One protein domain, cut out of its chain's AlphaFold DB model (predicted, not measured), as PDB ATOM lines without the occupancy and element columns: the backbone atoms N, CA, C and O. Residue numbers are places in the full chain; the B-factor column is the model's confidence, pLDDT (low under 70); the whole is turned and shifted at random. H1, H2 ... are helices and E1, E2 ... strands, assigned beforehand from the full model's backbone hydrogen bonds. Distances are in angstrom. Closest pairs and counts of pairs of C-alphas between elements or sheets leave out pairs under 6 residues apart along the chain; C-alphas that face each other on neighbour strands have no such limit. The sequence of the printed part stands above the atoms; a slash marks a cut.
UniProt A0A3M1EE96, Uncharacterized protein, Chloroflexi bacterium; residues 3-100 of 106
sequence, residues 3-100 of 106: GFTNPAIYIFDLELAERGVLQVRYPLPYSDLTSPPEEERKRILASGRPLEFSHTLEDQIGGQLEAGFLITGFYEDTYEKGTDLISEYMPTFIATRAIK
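Overview. This is residues 3 to 100 of the 106 residues of an uncharacterized protein of Chloroflexi bacterium (UniProt A0A3M1EE96). A narrow sheet, chiefly the long hairpin of E2 and E3 with short E1 beside E3, lies toward one end of the domain, with H4 over one face along E3. H1 runs on from E1 by a tight link, and short H2 and the more distant H3 lie away from the sheet, amid long loops. The 98 printed residues hold four named helices and three named strands in the order E1 H1 H2 H3 H4 E2 E3; the sheet, E1 - E3 - E2, is antiparallel throughout. The class is mixed, helices and strands, with under half of the residues, 46, in named elements. The whole is only just loose, close to compact, with a radius of gyration of the C-alphas of 15.2 A and spans of 44 by 30 by 23 A.

Arrangement. E3, residues 93 to 99, is the inner strand, and E2, residues 70 to 77, is its antiparallel neighbour at 160 degrees; N 75 and O 95 are 2.9 A apart and N 97 and O 73 also 2.9 A, within hydrogen-bond range. E2 and E3 form a hairpin with a long link. E1, residues 3 to 5, is the other edge strand, antiparallel to E3 at 152 degrees, with N 4 and O 94 at 2.9 A. H4, residues 57 to 66, is on the sheet at a height over the sheet of 9.8 A. It lies over E3 and runs along the strands, at 4 degrees to E3 on the local plane. The closest C-alphas of H4 and E2 are those of Leu 65 and Ile 71, 7.4 A apart. H1, residues 7 to 11, is only just not on the sheet, with 4 pairs of C-alphas within 10 A. H1 and H4 are close but not clearly touching, the closest C-alphas being those of Pro 7 and Leu 57 at 7.1 A. H2, residues 14 to 17, and H1 meet only through their link. H3, residues 38 to 46, is apart from H1, H2 and H4. Each O i to N i+4 pair in H3 is within hydrogen-bond range, against 5 of 6 in H4 and 0 of 1 in H1, where 2 of 2 O i to N i+3 pairs are; H2 is too short for an O i to N i+4 pair.

Along the chain. E2 is 21.1 A long and E3 20.4 A, while E1 is 7.2 A. H4 is 12.8 A, H3 12.2 A, H1 8.0 A and H2 4.8 A. E1 begins at C-alpha 3, (15.408, -37.746, 53.083), H3 at C-alpha 38, (4.349, -46.012, 25.753), and E3 ends at C-alpha 99, (9.604, -33.257, 65.765).

Size, cuts and confidence. The two C-alphas farthest apart are those of Glu 39 and Lys 100, 44.6 A. The printed part has no cut. The long links are H2 to H3, with 20 residues between them, and E2 to E3, with 15. The mean pLDDT of the printed part is 96.6, and no printed residue is under 70.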
ATOM      1  N   GLY A   3      14.557 -38.129  54.206       97.25
ATOM      2  CA  GLY A   3      15.408 -37.746  53.083       97.25
ATOM      3  C   GLY A   3      14.727 -38.147  51.785       97.25
ATOM      4  O   GLY A   3      14.091 -39.202  51.733       97.25
ATOM      5  N   PHE A   4      14.814 -37.297  50.775       97.44
ATOM      6  CA  PHE A   4      14.205 -37.518  49.472       97.44
ATOM      7  C   PHE A   4      14.953 -36.732  48.401       97.44
ATOM      8  O   PHE A   4      15.583 -35.710  48.669       97.44
ATOM      9  N   THR A   5      14.876 -37.215  47.169       97.25
ATOM     10  CA  THR A   5      15.368 -36.486  46.006       97.25
ATOM     11  C   THR A   5      14.568 -35.199  45.828       97.25
ATOM     12  O   THR A   5      13.346 -35.202  46.003       97.25
ATOM     13  N   ASN A   6      15.237 -34.104  45.470       98.19
ATOM     14  CA  ASN A   6      14.568 -32.863  45.108       98.19
ATOM     15  C   ASN A   6      13.670 -33.136  43.891       98.19
ATOM     16  O   ASN A   6      14.182 -33.494  42.829       98.19
ATOM     17  N   PRO A   7      12.339 -32.982  43.997       97.81
ATOM     18  CA  PRO A   7      11.442 -33.391  42.927       97.81
ATOM     19  C   PRO A   7      11.687 -32.635  41.620       97.81
ATOM     20  O   PRO A   7      11.373 -33.158  40.555       97.81
ATOM     21  N   ALA A   8      12.283 -31.440  41.677       97.44
ATOM     22  CA  ALA A   8      12.597 -30.662  40.488       97.44
ATOM     23  C   ALA A   8      13.595 -31.354  39.547       97.44
ATOM     24  O   ALA A   8      13.591 -31.025  38.365       97.44
ATOM     25  N   ILE A   9      14.381 -32.348  39.992       97.69
ATOM     26  CA  ILE A   9      15.253 -33.088  39.065       97.69
ATOM     27  C   ILE A   9      14.453 -33.828  37.983       97.69
ATOM     28  O   ILE A   9      14.921 -33.984  36.861       97.69
ATOM     29  N   TYR A  10      13.220 -34.236  38.297       97.69
ATOM     30  CA  TYR A  10      12.390 -35.051  37.411       97.69
ATOM     31  C   TYR A  10      11.756 -34.259  36.269       97.69
ATOM     32  O   TYR A  10      11.128 -34.850  35.393       97.69
ATOM     33  N   ILE A  11      11.922 -32.932  36.242       97.94
ATOM     34  CA  ILE A  11      11.526 -32.154  35.066       97.94
ATOM     35  C   ILE A  11      12.483 -32.383  33.898       97.94
ATOM     36  O   ILE A  11      12.108 -32.124  32.755       97.94
ATOM     37  N   PHE A  12      13.713 -32.827  34.172       97.62
ATOM     38  CA  PHE A  12      14.736 -33.042  33.162       97.62
ATOM     39  C   PHE A  12      14.634 -34.435  32.541       97.62
ATOM     40  O   PHE A  12      14.225 -35.405  33.174       97.62
ATOM     41  N   ASP A  13      15.053 -34.536  31.286       96.25
ATOM     42  CA  ASP A  13      15.367 -35.818  30.669       96.25
ATOM     43  C   ASP A  13      16.680 -36.357  31.262       96.25
ATOM     44  O   ASP A  13      17.766 -35.874  30.931       96.25
ATOM     45  N   LEU A  14      16.574 -37.329  32.174       93.44
ATOM     46  CA  LEU A  14      17.724 -37.866  32.910       93.44
ATOM     47  C   LEU A  14      18.700 -38.635  32.000       93.44
ATOM     48  O   LEU A  14      19.908 -38.563  32.214       93.44
ATOM     49  N   GLU A  15      18.218 -39.287  30.935       92.44
ATOM     50  CA  GLU A  15      19.095 -39.968  29.969       92.44
ATOM     51  C   GLU A  15      19.919 -38.970  29.141       92.44
ATOM     52  O   GLU A  15      21.061 -39.252  28.767       92.44
ATOM     53  N   LEU A  16      19.354 -37.797  28.831       96.62
ATOM     54  CA  LEU A  16      20.097 -36.704  28.201       96.62
ATOM     55  C   LEU A  16      21.048 -36.016  29.186       96.62
ATOM     56  O   LEU A  16      22.164 -35.661  28.792       96.62
ATOM     57  N   ALA A  17      20.659 -35.880  30.457       96.56
ATOM     58  CA  ALA A  17      21.503 -35.292  31.494       96.56
ATOM     59  C   ALA A  17      22.797 -36.103  31.698       96.56
ATOM     60  O   ALA A  17      23.880 -35.515  31.706       96.56
ATOM     61  N   GLU A  18      22.711 -37.439  31.722       93.44
ATOM     62  CA  GLU A  18      23.875 -38.348  31.750       93.44
ATOM     63  C   GLU A  18      24.837 -38.135  30.565       93.44
ATOM     64  O   GLU A  18      26.028 -38.436  30.647       93.44
ATOM     65  N   ARG A  19      24.339 -37.591  29.448       96.25
ATOM     66  CA  ARG A  19      25.111 -37.305  28.227       96.25
ATOM     67  C   ARG A  19      25.579 -35.854  28.131       96.25
ATOM     68  O   ARG A  19      26.085 -35.454  27.083       96.25
ATOM     69  N   GLY A  20      25.418 -35.063  29.189       96.62
ATOM     70  CA  GLY A  20      25.860 -33.670  29.207       96.62
ATOM     71  C   GLY A  20      24.804 -32.654  28.758       96.62
ATOM     72  O   GLY A  20      25.153 -31.493  28.547       96.62
ATOM     73  N   VAL A  21      23.539 -33.051  28.571       97.94
ATOM     74  CA  VAL A  21      22.481 -32.180  28.033       97.94
ATOM     75  C   VAL A  21      21.332 -32.033  29.029       97.94
ATOM     76  O   VAL A  21      20.557 -32.959  29.240       97.94
ATOM     77  N   LEU A  22      21.169 -30.834  29.596       98.00
ATOM     78  CA  LEU A  22      20.004 -30.501  30.419       98.00
ATOM     79  C   LEU A  22      18.834 -30.068  29.533       98.00
ATOM     80  O   LEU A  22      18.848 -28.979  28.957       98.00
ATOM     81  N   GLN A  23      17.807 -30.910  29.446       98.25
ATOM     82  CA  GLN A  23      16.589 -30.625  28.693       98.25
ATOM     83  C   GLN A  23      15.361 -30.837  29.574       98.25
ATOM     84  O   GLN A  23      15.161 -31.929  30.099       98.25
ATOM     85  N   VAL A  24      14.516 -29.813  29.702       97.94
ATOM     86  CA  VAL A  24      13.210 -29.943  30.365       97.94
ATOM     87  C   VAL A  24      12.278 -30.766  29.477       97.94
ATOM     88  O   VAL A  24      12.150 -30.496  28.281       97.94
ATOM     89  N   ARG A  25      11.624 -31.766  30.062       96.88
ATOM     90  CA  ARG A  25      10.793 -32.737  29.352       96.88
ATOM     91  C   ARG A  25       9.479 -33.060  30.058       96.88
ATOM     92  O   ARG A  25       8.465 -33.170  29.373       96.88
ATOM     93  N   TYR A  26       9.475 -33.199  31.381       96.56
ATOM     94  CA  TYR A  26       8.307 -33.687  32.121       96.56
ATOM     95  C   TYR A  26       7.765 -32.648  33.117       96.56
ATOM     96  O   TYR A  26       8.542 -31.916  33.728       96.56
ATOM     97  N   PRO A  27       6.434 -32.549  33.301       96.62
ATOM     98  CA  PRO A  27       5.865 -31.822  34.428       96.62
ATOM     99  C   PRO A  27       5.974 -32.648  35.718       96.62
ATOM    100  O   PRO A  27       6.082 -33.874  35.673       96.62
ATOM    101  N   LEU A  28       5.873 -31.981  36.870       97.38
ATOM    102  CA  LEU A  28       5.683 -32.657  38.153       97.38
ATOM    103  C   LEU A  28       4.180 -32.844  38.447       97.38
ATOM    104  O   LEU A  28       3.396 -31.946  38.130       97.38
ATOM    105  N   PRO A  29       3.777 -33.951  39.097       97.56
ATOM    106  CA  PRO A  29       4.611 -35.099  39.446       97.56
ATOM    107  C   PRO A  29       4.910 -35.996  38.229       97.56
ATOM    108  O   PRO A  29       4.050 -36.239  37.382       97.56
ATOM    109  N   TYR A  30       6.135 -36.510  38.174       97.75
ATOM    110  CA  TYR A  30       6.603 -37.495  37.209       97.75
ATOM    111  C   TYR A  30       6.310 -38.918  37.699       97.75
ATOM    112  O   TYR A  30       6.372 -39.207  38.894       97.75
ATOM    113  N   SER A  31       6.045 -39.831  36.770       97.12
ATOM    114  CA  SER A  31       5.976 -41.263  37.038       97.12
ATOM    115  C   SER A  31       6.424 -42.055  35.821       97.12
ATOM    116  O   SER A  31       5.847 -41.900  34.744       97.12
ATOM    117  N   ASP A  32       7.333 -43.010  36.015       96.12
ATOM    118  CA  ASP A  32       7.731 -43.970  34.974       96.12
ATOM    119  C   ASP A  32       6.547 -44.733  34.352       96.12
ATOM    120  O   ASP A  32       6.622 -45.224  33.225       96.12
ATOM    121  N   LEU A  33       5.424 -44.836  35.068       95.94
ATOM    122  CA  LEU A  33       4.233 -45.541  34.602       95.94
ATOM    123  C   LEU A  33       3.347 -44.699  33.680       95.94
ATOM    124  O   LEU A  33       2.581 -45.262  32.892       95.94
ATOM    125  N   THR A  34       3.411 -43.370  33.748       96.06
ATOM    126  CA  THR A  34       2.430 -42.505  33.069       96.06
ATOM    127  C   THR A  34       3.039 -41.344  32.298       96.06
ATOM    128  O   THR A  34       2.442 -40.943  31.300       96.06
ATOM    129  N   SER A  35       4.199 -40.825  32.702       96.31
ATOM    130  CA  SER A  35       4.828 -39.659  32.074       96.31
ATOM    131  C   SER A  35       5.549 -39.990  30.761       96.31
ATOM    132  O   SER A  35       5.353 -39.249  29.792       96.31
ATOM    133  N   PRO A  36       6.341 -41.079  30.654       95.50
ATOM    134  CA  PRO A  36       6.987 -41.427  29.396       95.50
ATOM    135  C   PRO A  36       5.987 -41.922  28.338       95.50
ATOM    136  O   PRO A  36       4.985 -42.569  28.672       95.50
ATOM    137  N   PRO A  37       6.280 -41.715  27.039       94.94
ATOM    138  CA  PRO A  37       5.553 -42.368  25.955       94.94
ATOM    139  C   PRO A  37       5.568 -43.894  26.100       94.94
ATOM    140  O   PRO A  37       6.510 -44.471  26.642       94.94
ATOM    141  N   GLU A  38       4.554 -44.570  25.556       95.88
ATOM    142  CA  GLU A  38       4.349 -46.012  25.753       95.88
ATOM    143  C   GLU A  38       5.589 -46.867  25.443       95.88
ATOM    144  O   GLU A  38       5.932 -47.758  26.220       95.88
ATOM    145  N   GLU A  39       6.282 -46.580  24.342       95.19
ATOM    146  CA  GLU A  39       7.473 -47.333  23.938       95.19
ATOM    147  C   GLU A  39       8.656 -47.133  24.891       95.19
ATOM    148  O   GLU A  39       9.431 -48.057  25.124       95.19
ATOM    149  N   GLU A  40       8.788 -45.948  25.483       93.81
ATOM    150  CA  GLU A  40       9.807 -45.677  26.499       93.81
ATOM    151  C   GLU A  40       9.456 -46.340  27.823       93.81
ATOM    152  O   GLU A  40      10.287 -47.040  28.395       93.81
ATOM    153  N   ARG A  41       8.193 -46.246  28.245       94.81
ATOM    154  CA  ARG A  41       7.695 -46.955  29.423       94.81
ATOM    155  C   ARG A  41       7.922 -48.462  29.320       94.81
ATOM    156  O   ARG A  41       8.361 -49.076  30.286       94.81
ATOM    157  N   LYS A  42       7.677 -49.075  28.156       95.56
ATOM    158  CA  LYS A  42       7.978 -50.501  27.926       95.56
ATOM    159  C   LYS A  42       9.461 -50.806  28.133       95.56
ATOM    160  O   LYS A  42       9.778 -51.816  28.755       95.56
ATOM    161  N   ARG A  43      10.364 -49.939  27.655       94.44
ATOM    162  CA  ARG A  43      11.813 -50.084  27.878       94.44
ATOM    163  C   ARG A  43      12.181 -49.949  29.354       94.44
ATOM    164  O   ARG A  43      12.942 -50.777  29.845       94.44
ATOM    165  N   ILE A  44      11.613 -48.973  30.062       93.81
ATOM    166  CA  ILE A  44      11.827 -48.781  31.504       93.81
ATOM    167  C   ILE A  44      11.390 -50.034  32.271       93.81
ATOM    168  O   ILE A  44      12.198 -50.621  32.987       93.81
ATOM    169  N   LEU A  45      10.165 -50.516  32.039       94.19
ATOM    170  CA  LEU A  45       9.635 -51.732  32.668       94.19
ATOM    171  C   LEU A  45      10.486 -52.974  32.359       94.19
ATOM    172  O   LEU A  45      10.715 -53.803  33.235       94.19
ATOM    173  N   ALA A  46      10.974 -53.100  31.122       96.44
ATOM    174  CA  ALA A  46      11.819 -54.217  30.709       96.44
ATOM    175  C   ALA A  46      13.256 -54.133  31.253       96.44
ATOM    176  O   ALA A  46      13.933 -55.157  31.321       96.44
ATOM    177  N   SER A  47      13.729 -52.945  31.648       93.81
ATOM    178  CA  SER A  47      15.097 -52.748  32.148       93.81
ATOM    179  C   SER A  47      15.358 -53.425  33.498       93.81
ATOM    180  O   SER A  47      16.512 -53.628  33.866       93.81
ATOM    181  N   GLY A  48      14.300 -53.756  34.247       92.69
ATOM    182  CA  GLY A  48      14.398 -54.317  35.597       92.69
ATOM    183  C   GLY A  48      14.927 -53.334  36.648       92.69
ATOM    184  O   GLY A  48      15.139 -53.737  37.792       92.69
ATOM    185  N   ARG A  49      15.143 -52.061  36.285       90.44
ATOM    186  CA  ARG A  49      15.489 -51.003  37.239       90.44
ATOM    187  C   ARG A  49      14.282 -50.669  38.128       90.44
ATOM    188  O   ARG A  49      13.142 -50.864  37.697       90.44
ATOM    189  N   PRO A  50      14.512 -50.173  39.357       94.25
ATOM    190  CA  PRO A  50      13.444 -49.608  40.171       94.25
ATOM    191  C   PRO A  50      12.691 -48.526  39.398       94.25
ATOM    192  O   PRO A  50      13.306 -47.758  38.665       94.25
ATOM    193  N   LEU A  51      11.372 -48.489  39.569       95.00
ATOM    194  CA  LEU A  51      10.556 -47.430  38.994       95.00
ATOM    195  C   LEU A  51      10.664 -46.177  39.846       95.00
ATOM    196  O   LEU A  51      10.578 -46.243  41.075       95.00
ATOM    197  N   GLU A  52      10.790 -45.050  39.172       95.25
ATOM    198  CA  GLU A  52      10.913 -43.747  39.784       95.25
ATOM    199  C   GLU A  52       9.625 -42.934  39.648       95.25
ATOM    200  O   GLU A  52       8.884 -42.982  38.657       95.25
ATOM    201  N   PHE A  53       9.355 -42.181  40.709       95.75
ATOM    202  CA  PHE A  53       8.194 -41.321  40.852       95.75
ATOM    203  C   PHE A  53       8.653 -40.053  41.554       95.75
ATOM    204  O   PHE A  53       9.363 -40.116  42.558       95.75
ATOM    205  N   SER A  54       8.229 -38.906  41.040       97.06
ATOM    206  CA  SER A  54       8.433 -37.637  41.718       97.06
ATOM    207  C   SER A  54       7.175 -37.217  42.472       97.06
ATOM    208  O   SER A  54       6.094 -37.787  42.327       97.06
ATOM    209  N   HIS A  55       7.335 -36.170  43.270       96.94
ATOM    210  CA  HIS A  55       6.269 -35.536  44.033       96.94
ATOM    211  C   HIS A  55       6.310 -34.024  43.820       96.94
ATOM    212  O   HIS A  55       7.159 -33.516  43.087       96.94
ATOM    213  N   THR A  56       5.421 -33.286  44.470       97.81
ATOM    214  CA  THR A  56       5.649 -31.863  44.735       97.81
ATOM    215  C   THR A  56       6.296 -31.680  46.112       97.81
ATOM    216  O   THR A  56       6.234 -32.561  46.973       97.81
ATOM    217  N   LEU A  57       6.907 -30.515  46.359       97.94
ATOM    218  CA  LEU A  57       7.363 -30.179  47.714       97.94
ATOM    219  C   LEU A  57       6.187 -29.985  48.685       97.94
ATOM    220  O   LEU A  57       6.366 -30.164  49.887       97.94
ATOM    221  N   GLU A  58       4.991 -29.656  48.186       98.12
ATOM    222  CA  GLU A  58       3.771 -29.628  48.997       98.12
ATOM    223  C   GLU A  58       3.416 -31.038  49.489       98.12
ATOM    224  O   GLU A  58       3.228 -31.224  50.686       98.12
ATOM    225  N   ASP A  59       3.466 -32.057  48.627       97.06
ATOM    226  CA  ASP A  59       3.233 -33.443  49.056       97.06
ATOM    227  C   ASP A  59       4.285 -33.904  50.081       97.06
ATOM    228  O   ASP A  59       3.961 -34.534  51.088       97.06
ATOM    229  N   GLN A  60       5.562 -33.582  49.849       97.19
ATOM    230  CA  GLN A  60       6.664 -34.080  50.681       97.19
ATOM    231  C   GLN A  60       6.835 -33.318  51.999       97.19
ATOM    232  O   GLN A  60       7.002 -33.932  53.054       97.19
ATOM    233  N   ILE A  61       6.849 -31.985  51.963       98.19
ATOM    234  CA  ILE A  61       7.066 -31.131  53.140       98.19
ATOM    235  C   ILE A  61       5.725 -30.704  53.724       98.19
ATOM    236  O   ILE A  61       5.536 -30.808  54.936       98.19
ATOM    237  N   GLY A  62       4.781 -30.275  52.886       98.19
ATOM    238  CA  GLY A  62       3.423 -29.945  53.321       98.19
ATOM    239  C   GLY A  62       2.732 -31.145  53.971       98.19
ATOM    240  O   GLY A  62       2.193 -30.995  55.064       98.19
ATOM    241  N   GLY A  63       2.885 -32.353  53.420       97.94
ATOM    242  CA  GLY A  63       2.381 -33.582  54.045       97.94
ATOM    243  C   GLY A  63       2.970 -33.863  55.438       97.94
ATOM    244  O   GLY A  63       2.270 -34.348  56.327       97.94
ATOM    245  N   GLN A  64       4.238 -33.504  55.689       97.88
ATOM    246  CA  GLN A  64       4.814 -33.588  57.043       97.88
ATOM    247  C   GLN A  64       4.145 -32.589  57.997       97.88
ATOM    248  O   GLN A  64       3.835 -32.947  59.138       97.88
ATOM    249  N   LEU A  65       3.913 -31.357  57.537       97.88
ATOM    250  CA  LEU A  65       3.240 -30.316  58.318       97.88
ATOM    251  C   LEU A  65       1.792 -30.709  58.639       97.88
ATOM    252  O   LEU A  65       1.375 -30.615  59.792       97.88
ATOM    253  N   GLU A  66       1.051 -31.213  57.652       97.56
ATOM    254  CA  GLU A  66      -0.331 -31.678  57.807       97.56
ATOM    255  C   GLU A  66      -0.434 -32.847  58.796       97.56
ATOM    256  O   GLU A  66      -1.314 -32.872  59.655       97.56
ATOM    257  N   ALA A  67       0.529 -33.774  58.770       96.06
ATOM    258  CA  ALA A  67       0.624 -34.869  59.739       96.06
ATOM    259  C   ALA A  67       0.956 -34.408  61.182       96.06
ATOM    260  O   ALA A  67       1.084 -35.239  62.098       96.06
ATOM    261  N   GLY A  68       1.097 -33.096  61.393       96.31
ATOM    262  CA  GLY A  68       1.331 -32.453  62.678       96.31
ATOM    263  C   GLY A  68       2.797 -32.430  63.092       96.31
ATOM    264  O   GLY A  68       3.083 -32.244  64.274       96.31
ATOM    265  N   PHE A  69       3.738 -32.656  62.172       97.19
ATOM    266  CA  PHE A  69       5.155 -32.489  62.472       97.19
ATOM    267  C   PHE A  69       5.574 -31.024  62.339       97.19
ATOM    268  O   PHE A  69       5.168 -30.313  61.425       97.19
ATOM    269  N   LEU A  70       6.464 -30.589  63.227       97.62
ATOM    270  CA  LEU A  70       7.165 -29.317  63.111       97.62
ATOM    271  C   LEU A  70       8.529 -29.561  62.471       97.62
ATOM    272  O   LEU A  70       9.364 -30.273  63.040       97.62
ATOM    273  N   ILE A  71       8.766 -28.960  61.306       98.19
ATOM    274  CA  ILE A  71      10.083 -28.978  60.666       98.19
ATOM    275  C   ILE A  71      11.023 -28.077  61.474       98.19
ATOM    276  O   ILE A  71      10.794 -26.883  61.631       98.19
ATOM    277  N   THR A  72      12.086 -28.668  62.008       98.31
ATOM    278  CA  THR A  72      13.107 -28.000  62.840       98.31
ATOM    279  C   THR A  72      14.471 -27.950  62.160       98.31
ATOM    280  O   THR A  72      15.452 -27.504  62.756       98.31
ATOM    281  N   GLY A  73      14.567 -28.464  60.937       98.38
ATOM    282  CA  GLY A  73      15.755 -28.417  60.102       98.38
ATOM    283  C   GLY A  73      15.404 -28.796  58.671       98.38
ATOM    284  O   GLY A  73      14.631 -29.731  58.453       98.38
ATOM    285  N   PHE A  74      15.980 -28.063  57.728       98.44
ATOM    286  CA  PHE A  74      15.907 -28.303  56.295       98.44
ATOM    287  C   PHE A  74      17.337 -28.289  55.766       98.44
ATOM    288  O   PHE A  74      18.095 -27.366  56.067       98.44
ATOM    289  N   TYR A  75      17.705 -29.343  55.056       98.56
ATOM    290  CA  TYR A  75      19.051 -29.575  54.561       98.56
ATOM    291  C   TYR A  75      18.970 -29.962  53.098       98.56
ATOM    292  O   TYR A  75      18.016 -30.617  52.678       98.56
ATOM    293  N   GLU A  76      19.996 -29.588  52.358       98.50
ATOM    294  CA  GLU A  76      20.132 -29.866  50.942       98.50
ATOM    295  C   GLU A  76      21.508 -30.468  50.694       98.50
ATOM    296  O   GLU A  76      22.454 -30.174  51.431       98.50
ATOM    297  N   ASP A  77      21.600 -31.316  49.678       98.19
ATOM    298  CA  ASP A  77      22.860 -31.920  49.264       98.19
ATOM    299  C   ASP A  77      22.890 -32.141  47.749       98.19
ATOM    300  O   ASP A  77      21.862 -32.099  47.058       98.19
ATOM    301  N   THR A  78      24.089 -32.370  47.238       98.25
ATOM    302  CA  THR A  78      24.368 -32.672  45.836       98.25
ATOM    303  C   THR A  78      25.143 -33.978  45.740       98.25
ATOM    304  O   THR A  78      25.723 -34.454  46.714       98.25
ATOM    305  N   TYR A  79      25.230 -34.542  44.539       96.69
ATOM    306  CA  TYR A  79      26.292 -35.506  44.274       96.69
ATOM    307  C   TYR A  79      27.676 -34.840  44.358       96.69
ATOM    308  O   TYR A  79      27.807 -33.611  44.378       96.69
ATOM    309  N   GLU A  80      28.726 -35.665  44.391       96.06
ATOM    310  CA  GLU A  80      30.096 -35.184  44.229       96.06
ATOM    311  C   GLU A  80      30.254 -34.431  42.900       96.06
ATOM    312  O   GLU A  80      29.626 -34.753  41.885       96.06
ATOM    313  N   LYS A  81      31.115 -33.409  42.906       91.44
ATOM    314  CA  LYS A  81      31.345 -32.564  41.734       91.44
ATOM    315  C   LYS A  81      31.802 -33.406  40.539       91.44
ATOM    316  O   LYS A  81      32.786 -34.138  40.628       91.44
ATOM    317  N   GLY A  82      31.135 -33.235  39.403       90.81
ATOM    318  CA  GLY A  82      31.402 -33.945  38.156       90.81
ATOM    319  C   GLY A  82      30.744 -35.322  38.042       90.81
ATOM    320  O   GLY A  82      30.969 -35.991  37.035       90.81
ATOM    321  N   THR A  83      29.950 -35.759  39.025       93.31
ATOM    322  CA  THR A  83      29.229 -37.045  38.975       93.31
ATOM    323  C   THR A  83      27.841 -36.924  38.356       93.31
ATOM    324  O   THR A  83      27.414 -37.824  37.638       93.31
ATOM    325  N   ASP A  84      27.145 -35.819  38.609       95.31
ATOM    326  CA  ASP A  84      25.801 -35.558  38.102       95.31
ATOM    327  C   ASP A  84      25.726 -34.128  37.571       95.31
ATOM    328  O   ASP A  84      26.112 -33.175  38.248       95.31
ATOM    329  N   LEU A  85      25.219 -33.976  36.347       97.25
ATOM    330  CA  LEU A  85      25.155 -32.676  35.693       97.25
ATOM    331  C   LEU A  85      24.173 -31.736  36.392       97.25
ATOM    332  O   LEU A  85      24.429 -30.538  36.441       97.25
ATOM    333  N   ILE A  86      23.059 -32.249  36.920       97.69
ATOM    334  CA  ILE A  86      22.039 -31.418  37.575       97.69
ATOM    335  C   ILE A  86      22.597 -30.828  38.879       97.69
ATOM    336  O   ILE A  86      22.395 -29.643  39.155       97.69
ATOM    337  N   SER A  87      23.367 -31.622  39.625       97.69
ATOM    338  CA  SER A  87      24.061 -31.245  40.861       97.69
ATOM    339  C   SER A  87      25.052 -30.090  40.700       97.69
ATOM    340  O   SER A  87      25.345 -29.405  41.677       97.69
ATOM    341  N   GLU A  88      25.529 -29.808  39.483       96.81
ATOM    342  CA  GLU A  88      26.349 -28.618  39.204       96.81
ATOM    343  C   GLU A  88      25.540 -27.307  39.244       96.81
ATOM    344  O   GLU A  88      26.121 -26.224  39.339       96.81
ATOM    345  N   TYR A  89      24.206 -27.383  39.170       97.06
ATOM    346  CA  TYR A  89      23.317 -26.219  39.092       97.06
ATOM    347  C   TYR A  89      22.348 -26.102  40.268       97.06
ATOM    348  O   TYR A  89      21.916 -24.991  40.579       97.06
ATOM    349  N   MET A  90      21.976 -27.211  40.908       97.56
ATOM    350  CA  MET A  90      21.035 -27.202  42.029       97.56
ATOM    351  C   MET A  90      21.196 -28.418  42.953       97.56
ATOM    352  O   MET A  90      21.630 -29.473  42.497       97.56
ATOM    353  N   PRO A  91      20.780 -28.317  44.230       98.19
ATOM    354  CA  PRO A  91      20.714 -29.469  45.116       98.19
ATOM    355  C   PRO A  91      19.741 -30.526  44.607       98.19
ATOM    356  O   PRO A  91      18.566 -30.248  44.346       98.19
ATOM    357  N   THR A  92      20.232 -31.752  44.490       97.88
ATOM    358  CA  THR A  92      19.471 -32.906  44.002       97.88
ATOM    359  C   THR A  92      18.859 -33.717  45.134       97.88
ATOM    360  O   THR A  92      17.954 -34.515  44.893       97.88
ATOM    361  N   PHE A  93      19.249 -33.447  46.379       98.25
ATOM    362  CA  PHE A  93      18.714 -34.093  47.569       98.25
ATOM    363  C   PHE A  93      18.246 -33.086  48.605       98.25
ATOM    364  O   PHE A  93      18.821 -32.012  48.767       98.25
ATOM    365  N   ILE A  94      17.212 -33.478  49.341       98.69
ATOM    366  CA  ILE A  94      16.649 -32.736  50.460       98.69
ATOM    367  C   ILE A  94      16.530 -33.682  51.654       98.69
ATOM    368  O   ILE A  94      16.141 -34.845  51.524       98.69
ATOM    369  N   ALA A  95      16.808 -33.168  52.847       98.56
ATOM    370  CA  ALA A  95      16.471 -33.832  54.093       98.56
ATOM    371  C   ALA A  95      15.759 -32.882  55.059       98.56
ATOM    372  O   ALA A  95      16.178 -31.748  55.292       98.56
ATOM    373  N   THR A  96      14.698 -33.376  55.689       98.62
ATOM    374  CA  THR A  96      13.991 -32.685  56.762       98.62
ATOM    375  C   THR A  96      14.249 -33.358  58.106       98.62
ATOM    376  O   THR A  96      14.181 -34.584  58.287       98.62
ATOM    377  N   ARG A  97      14.508 -32.530  59.116       98.56
ATOM    378  CA  ARG A  97      14.433 -32.932  60.519       98.56
ATOM    379  C   ARG A  97      13.150 -32.371  61.101       98.56
ATOM    380  O   ARG A  97      12.930 -31.165  61.072       98.56
ATOM    381  N   ALA A  98      12.341 -33.243  61.687       98.06
ATOM    382  CA  ALA A  98      11.068 -32.855  62.263       98.06
ATOM    383  C   ALA A  98      10.870 -33.458  63.654       98.06
ATOM    384  O   ALA A  98      11.404 -34.529  63.955       98.06
ATOM    385  N   ILE A  99      10.095 -32.763  64.479       97.62
ATOM    386  CA  ILE A  99       9.604 -33.257  65.765       97.62
ATOM    387  C   ILE A  99       8.084 -33.339  65.705       97.62
ATOM    388  O   ILE A  99       7.443 -32.489  65.090       97.62
ATOM    389  N   LYS A 100       7.496 -34.345  66.354       95.75
ATOM    390  CA  LYS A 100       6.055 -34.361  66.597       95.75
ATOM    391  C   LYS A 100       5.817 -33.791  67.994       95.75
ATOM    392  O   LYS A 100       6.257 -34.425  68.956       95.75
TER     393      LYS A 100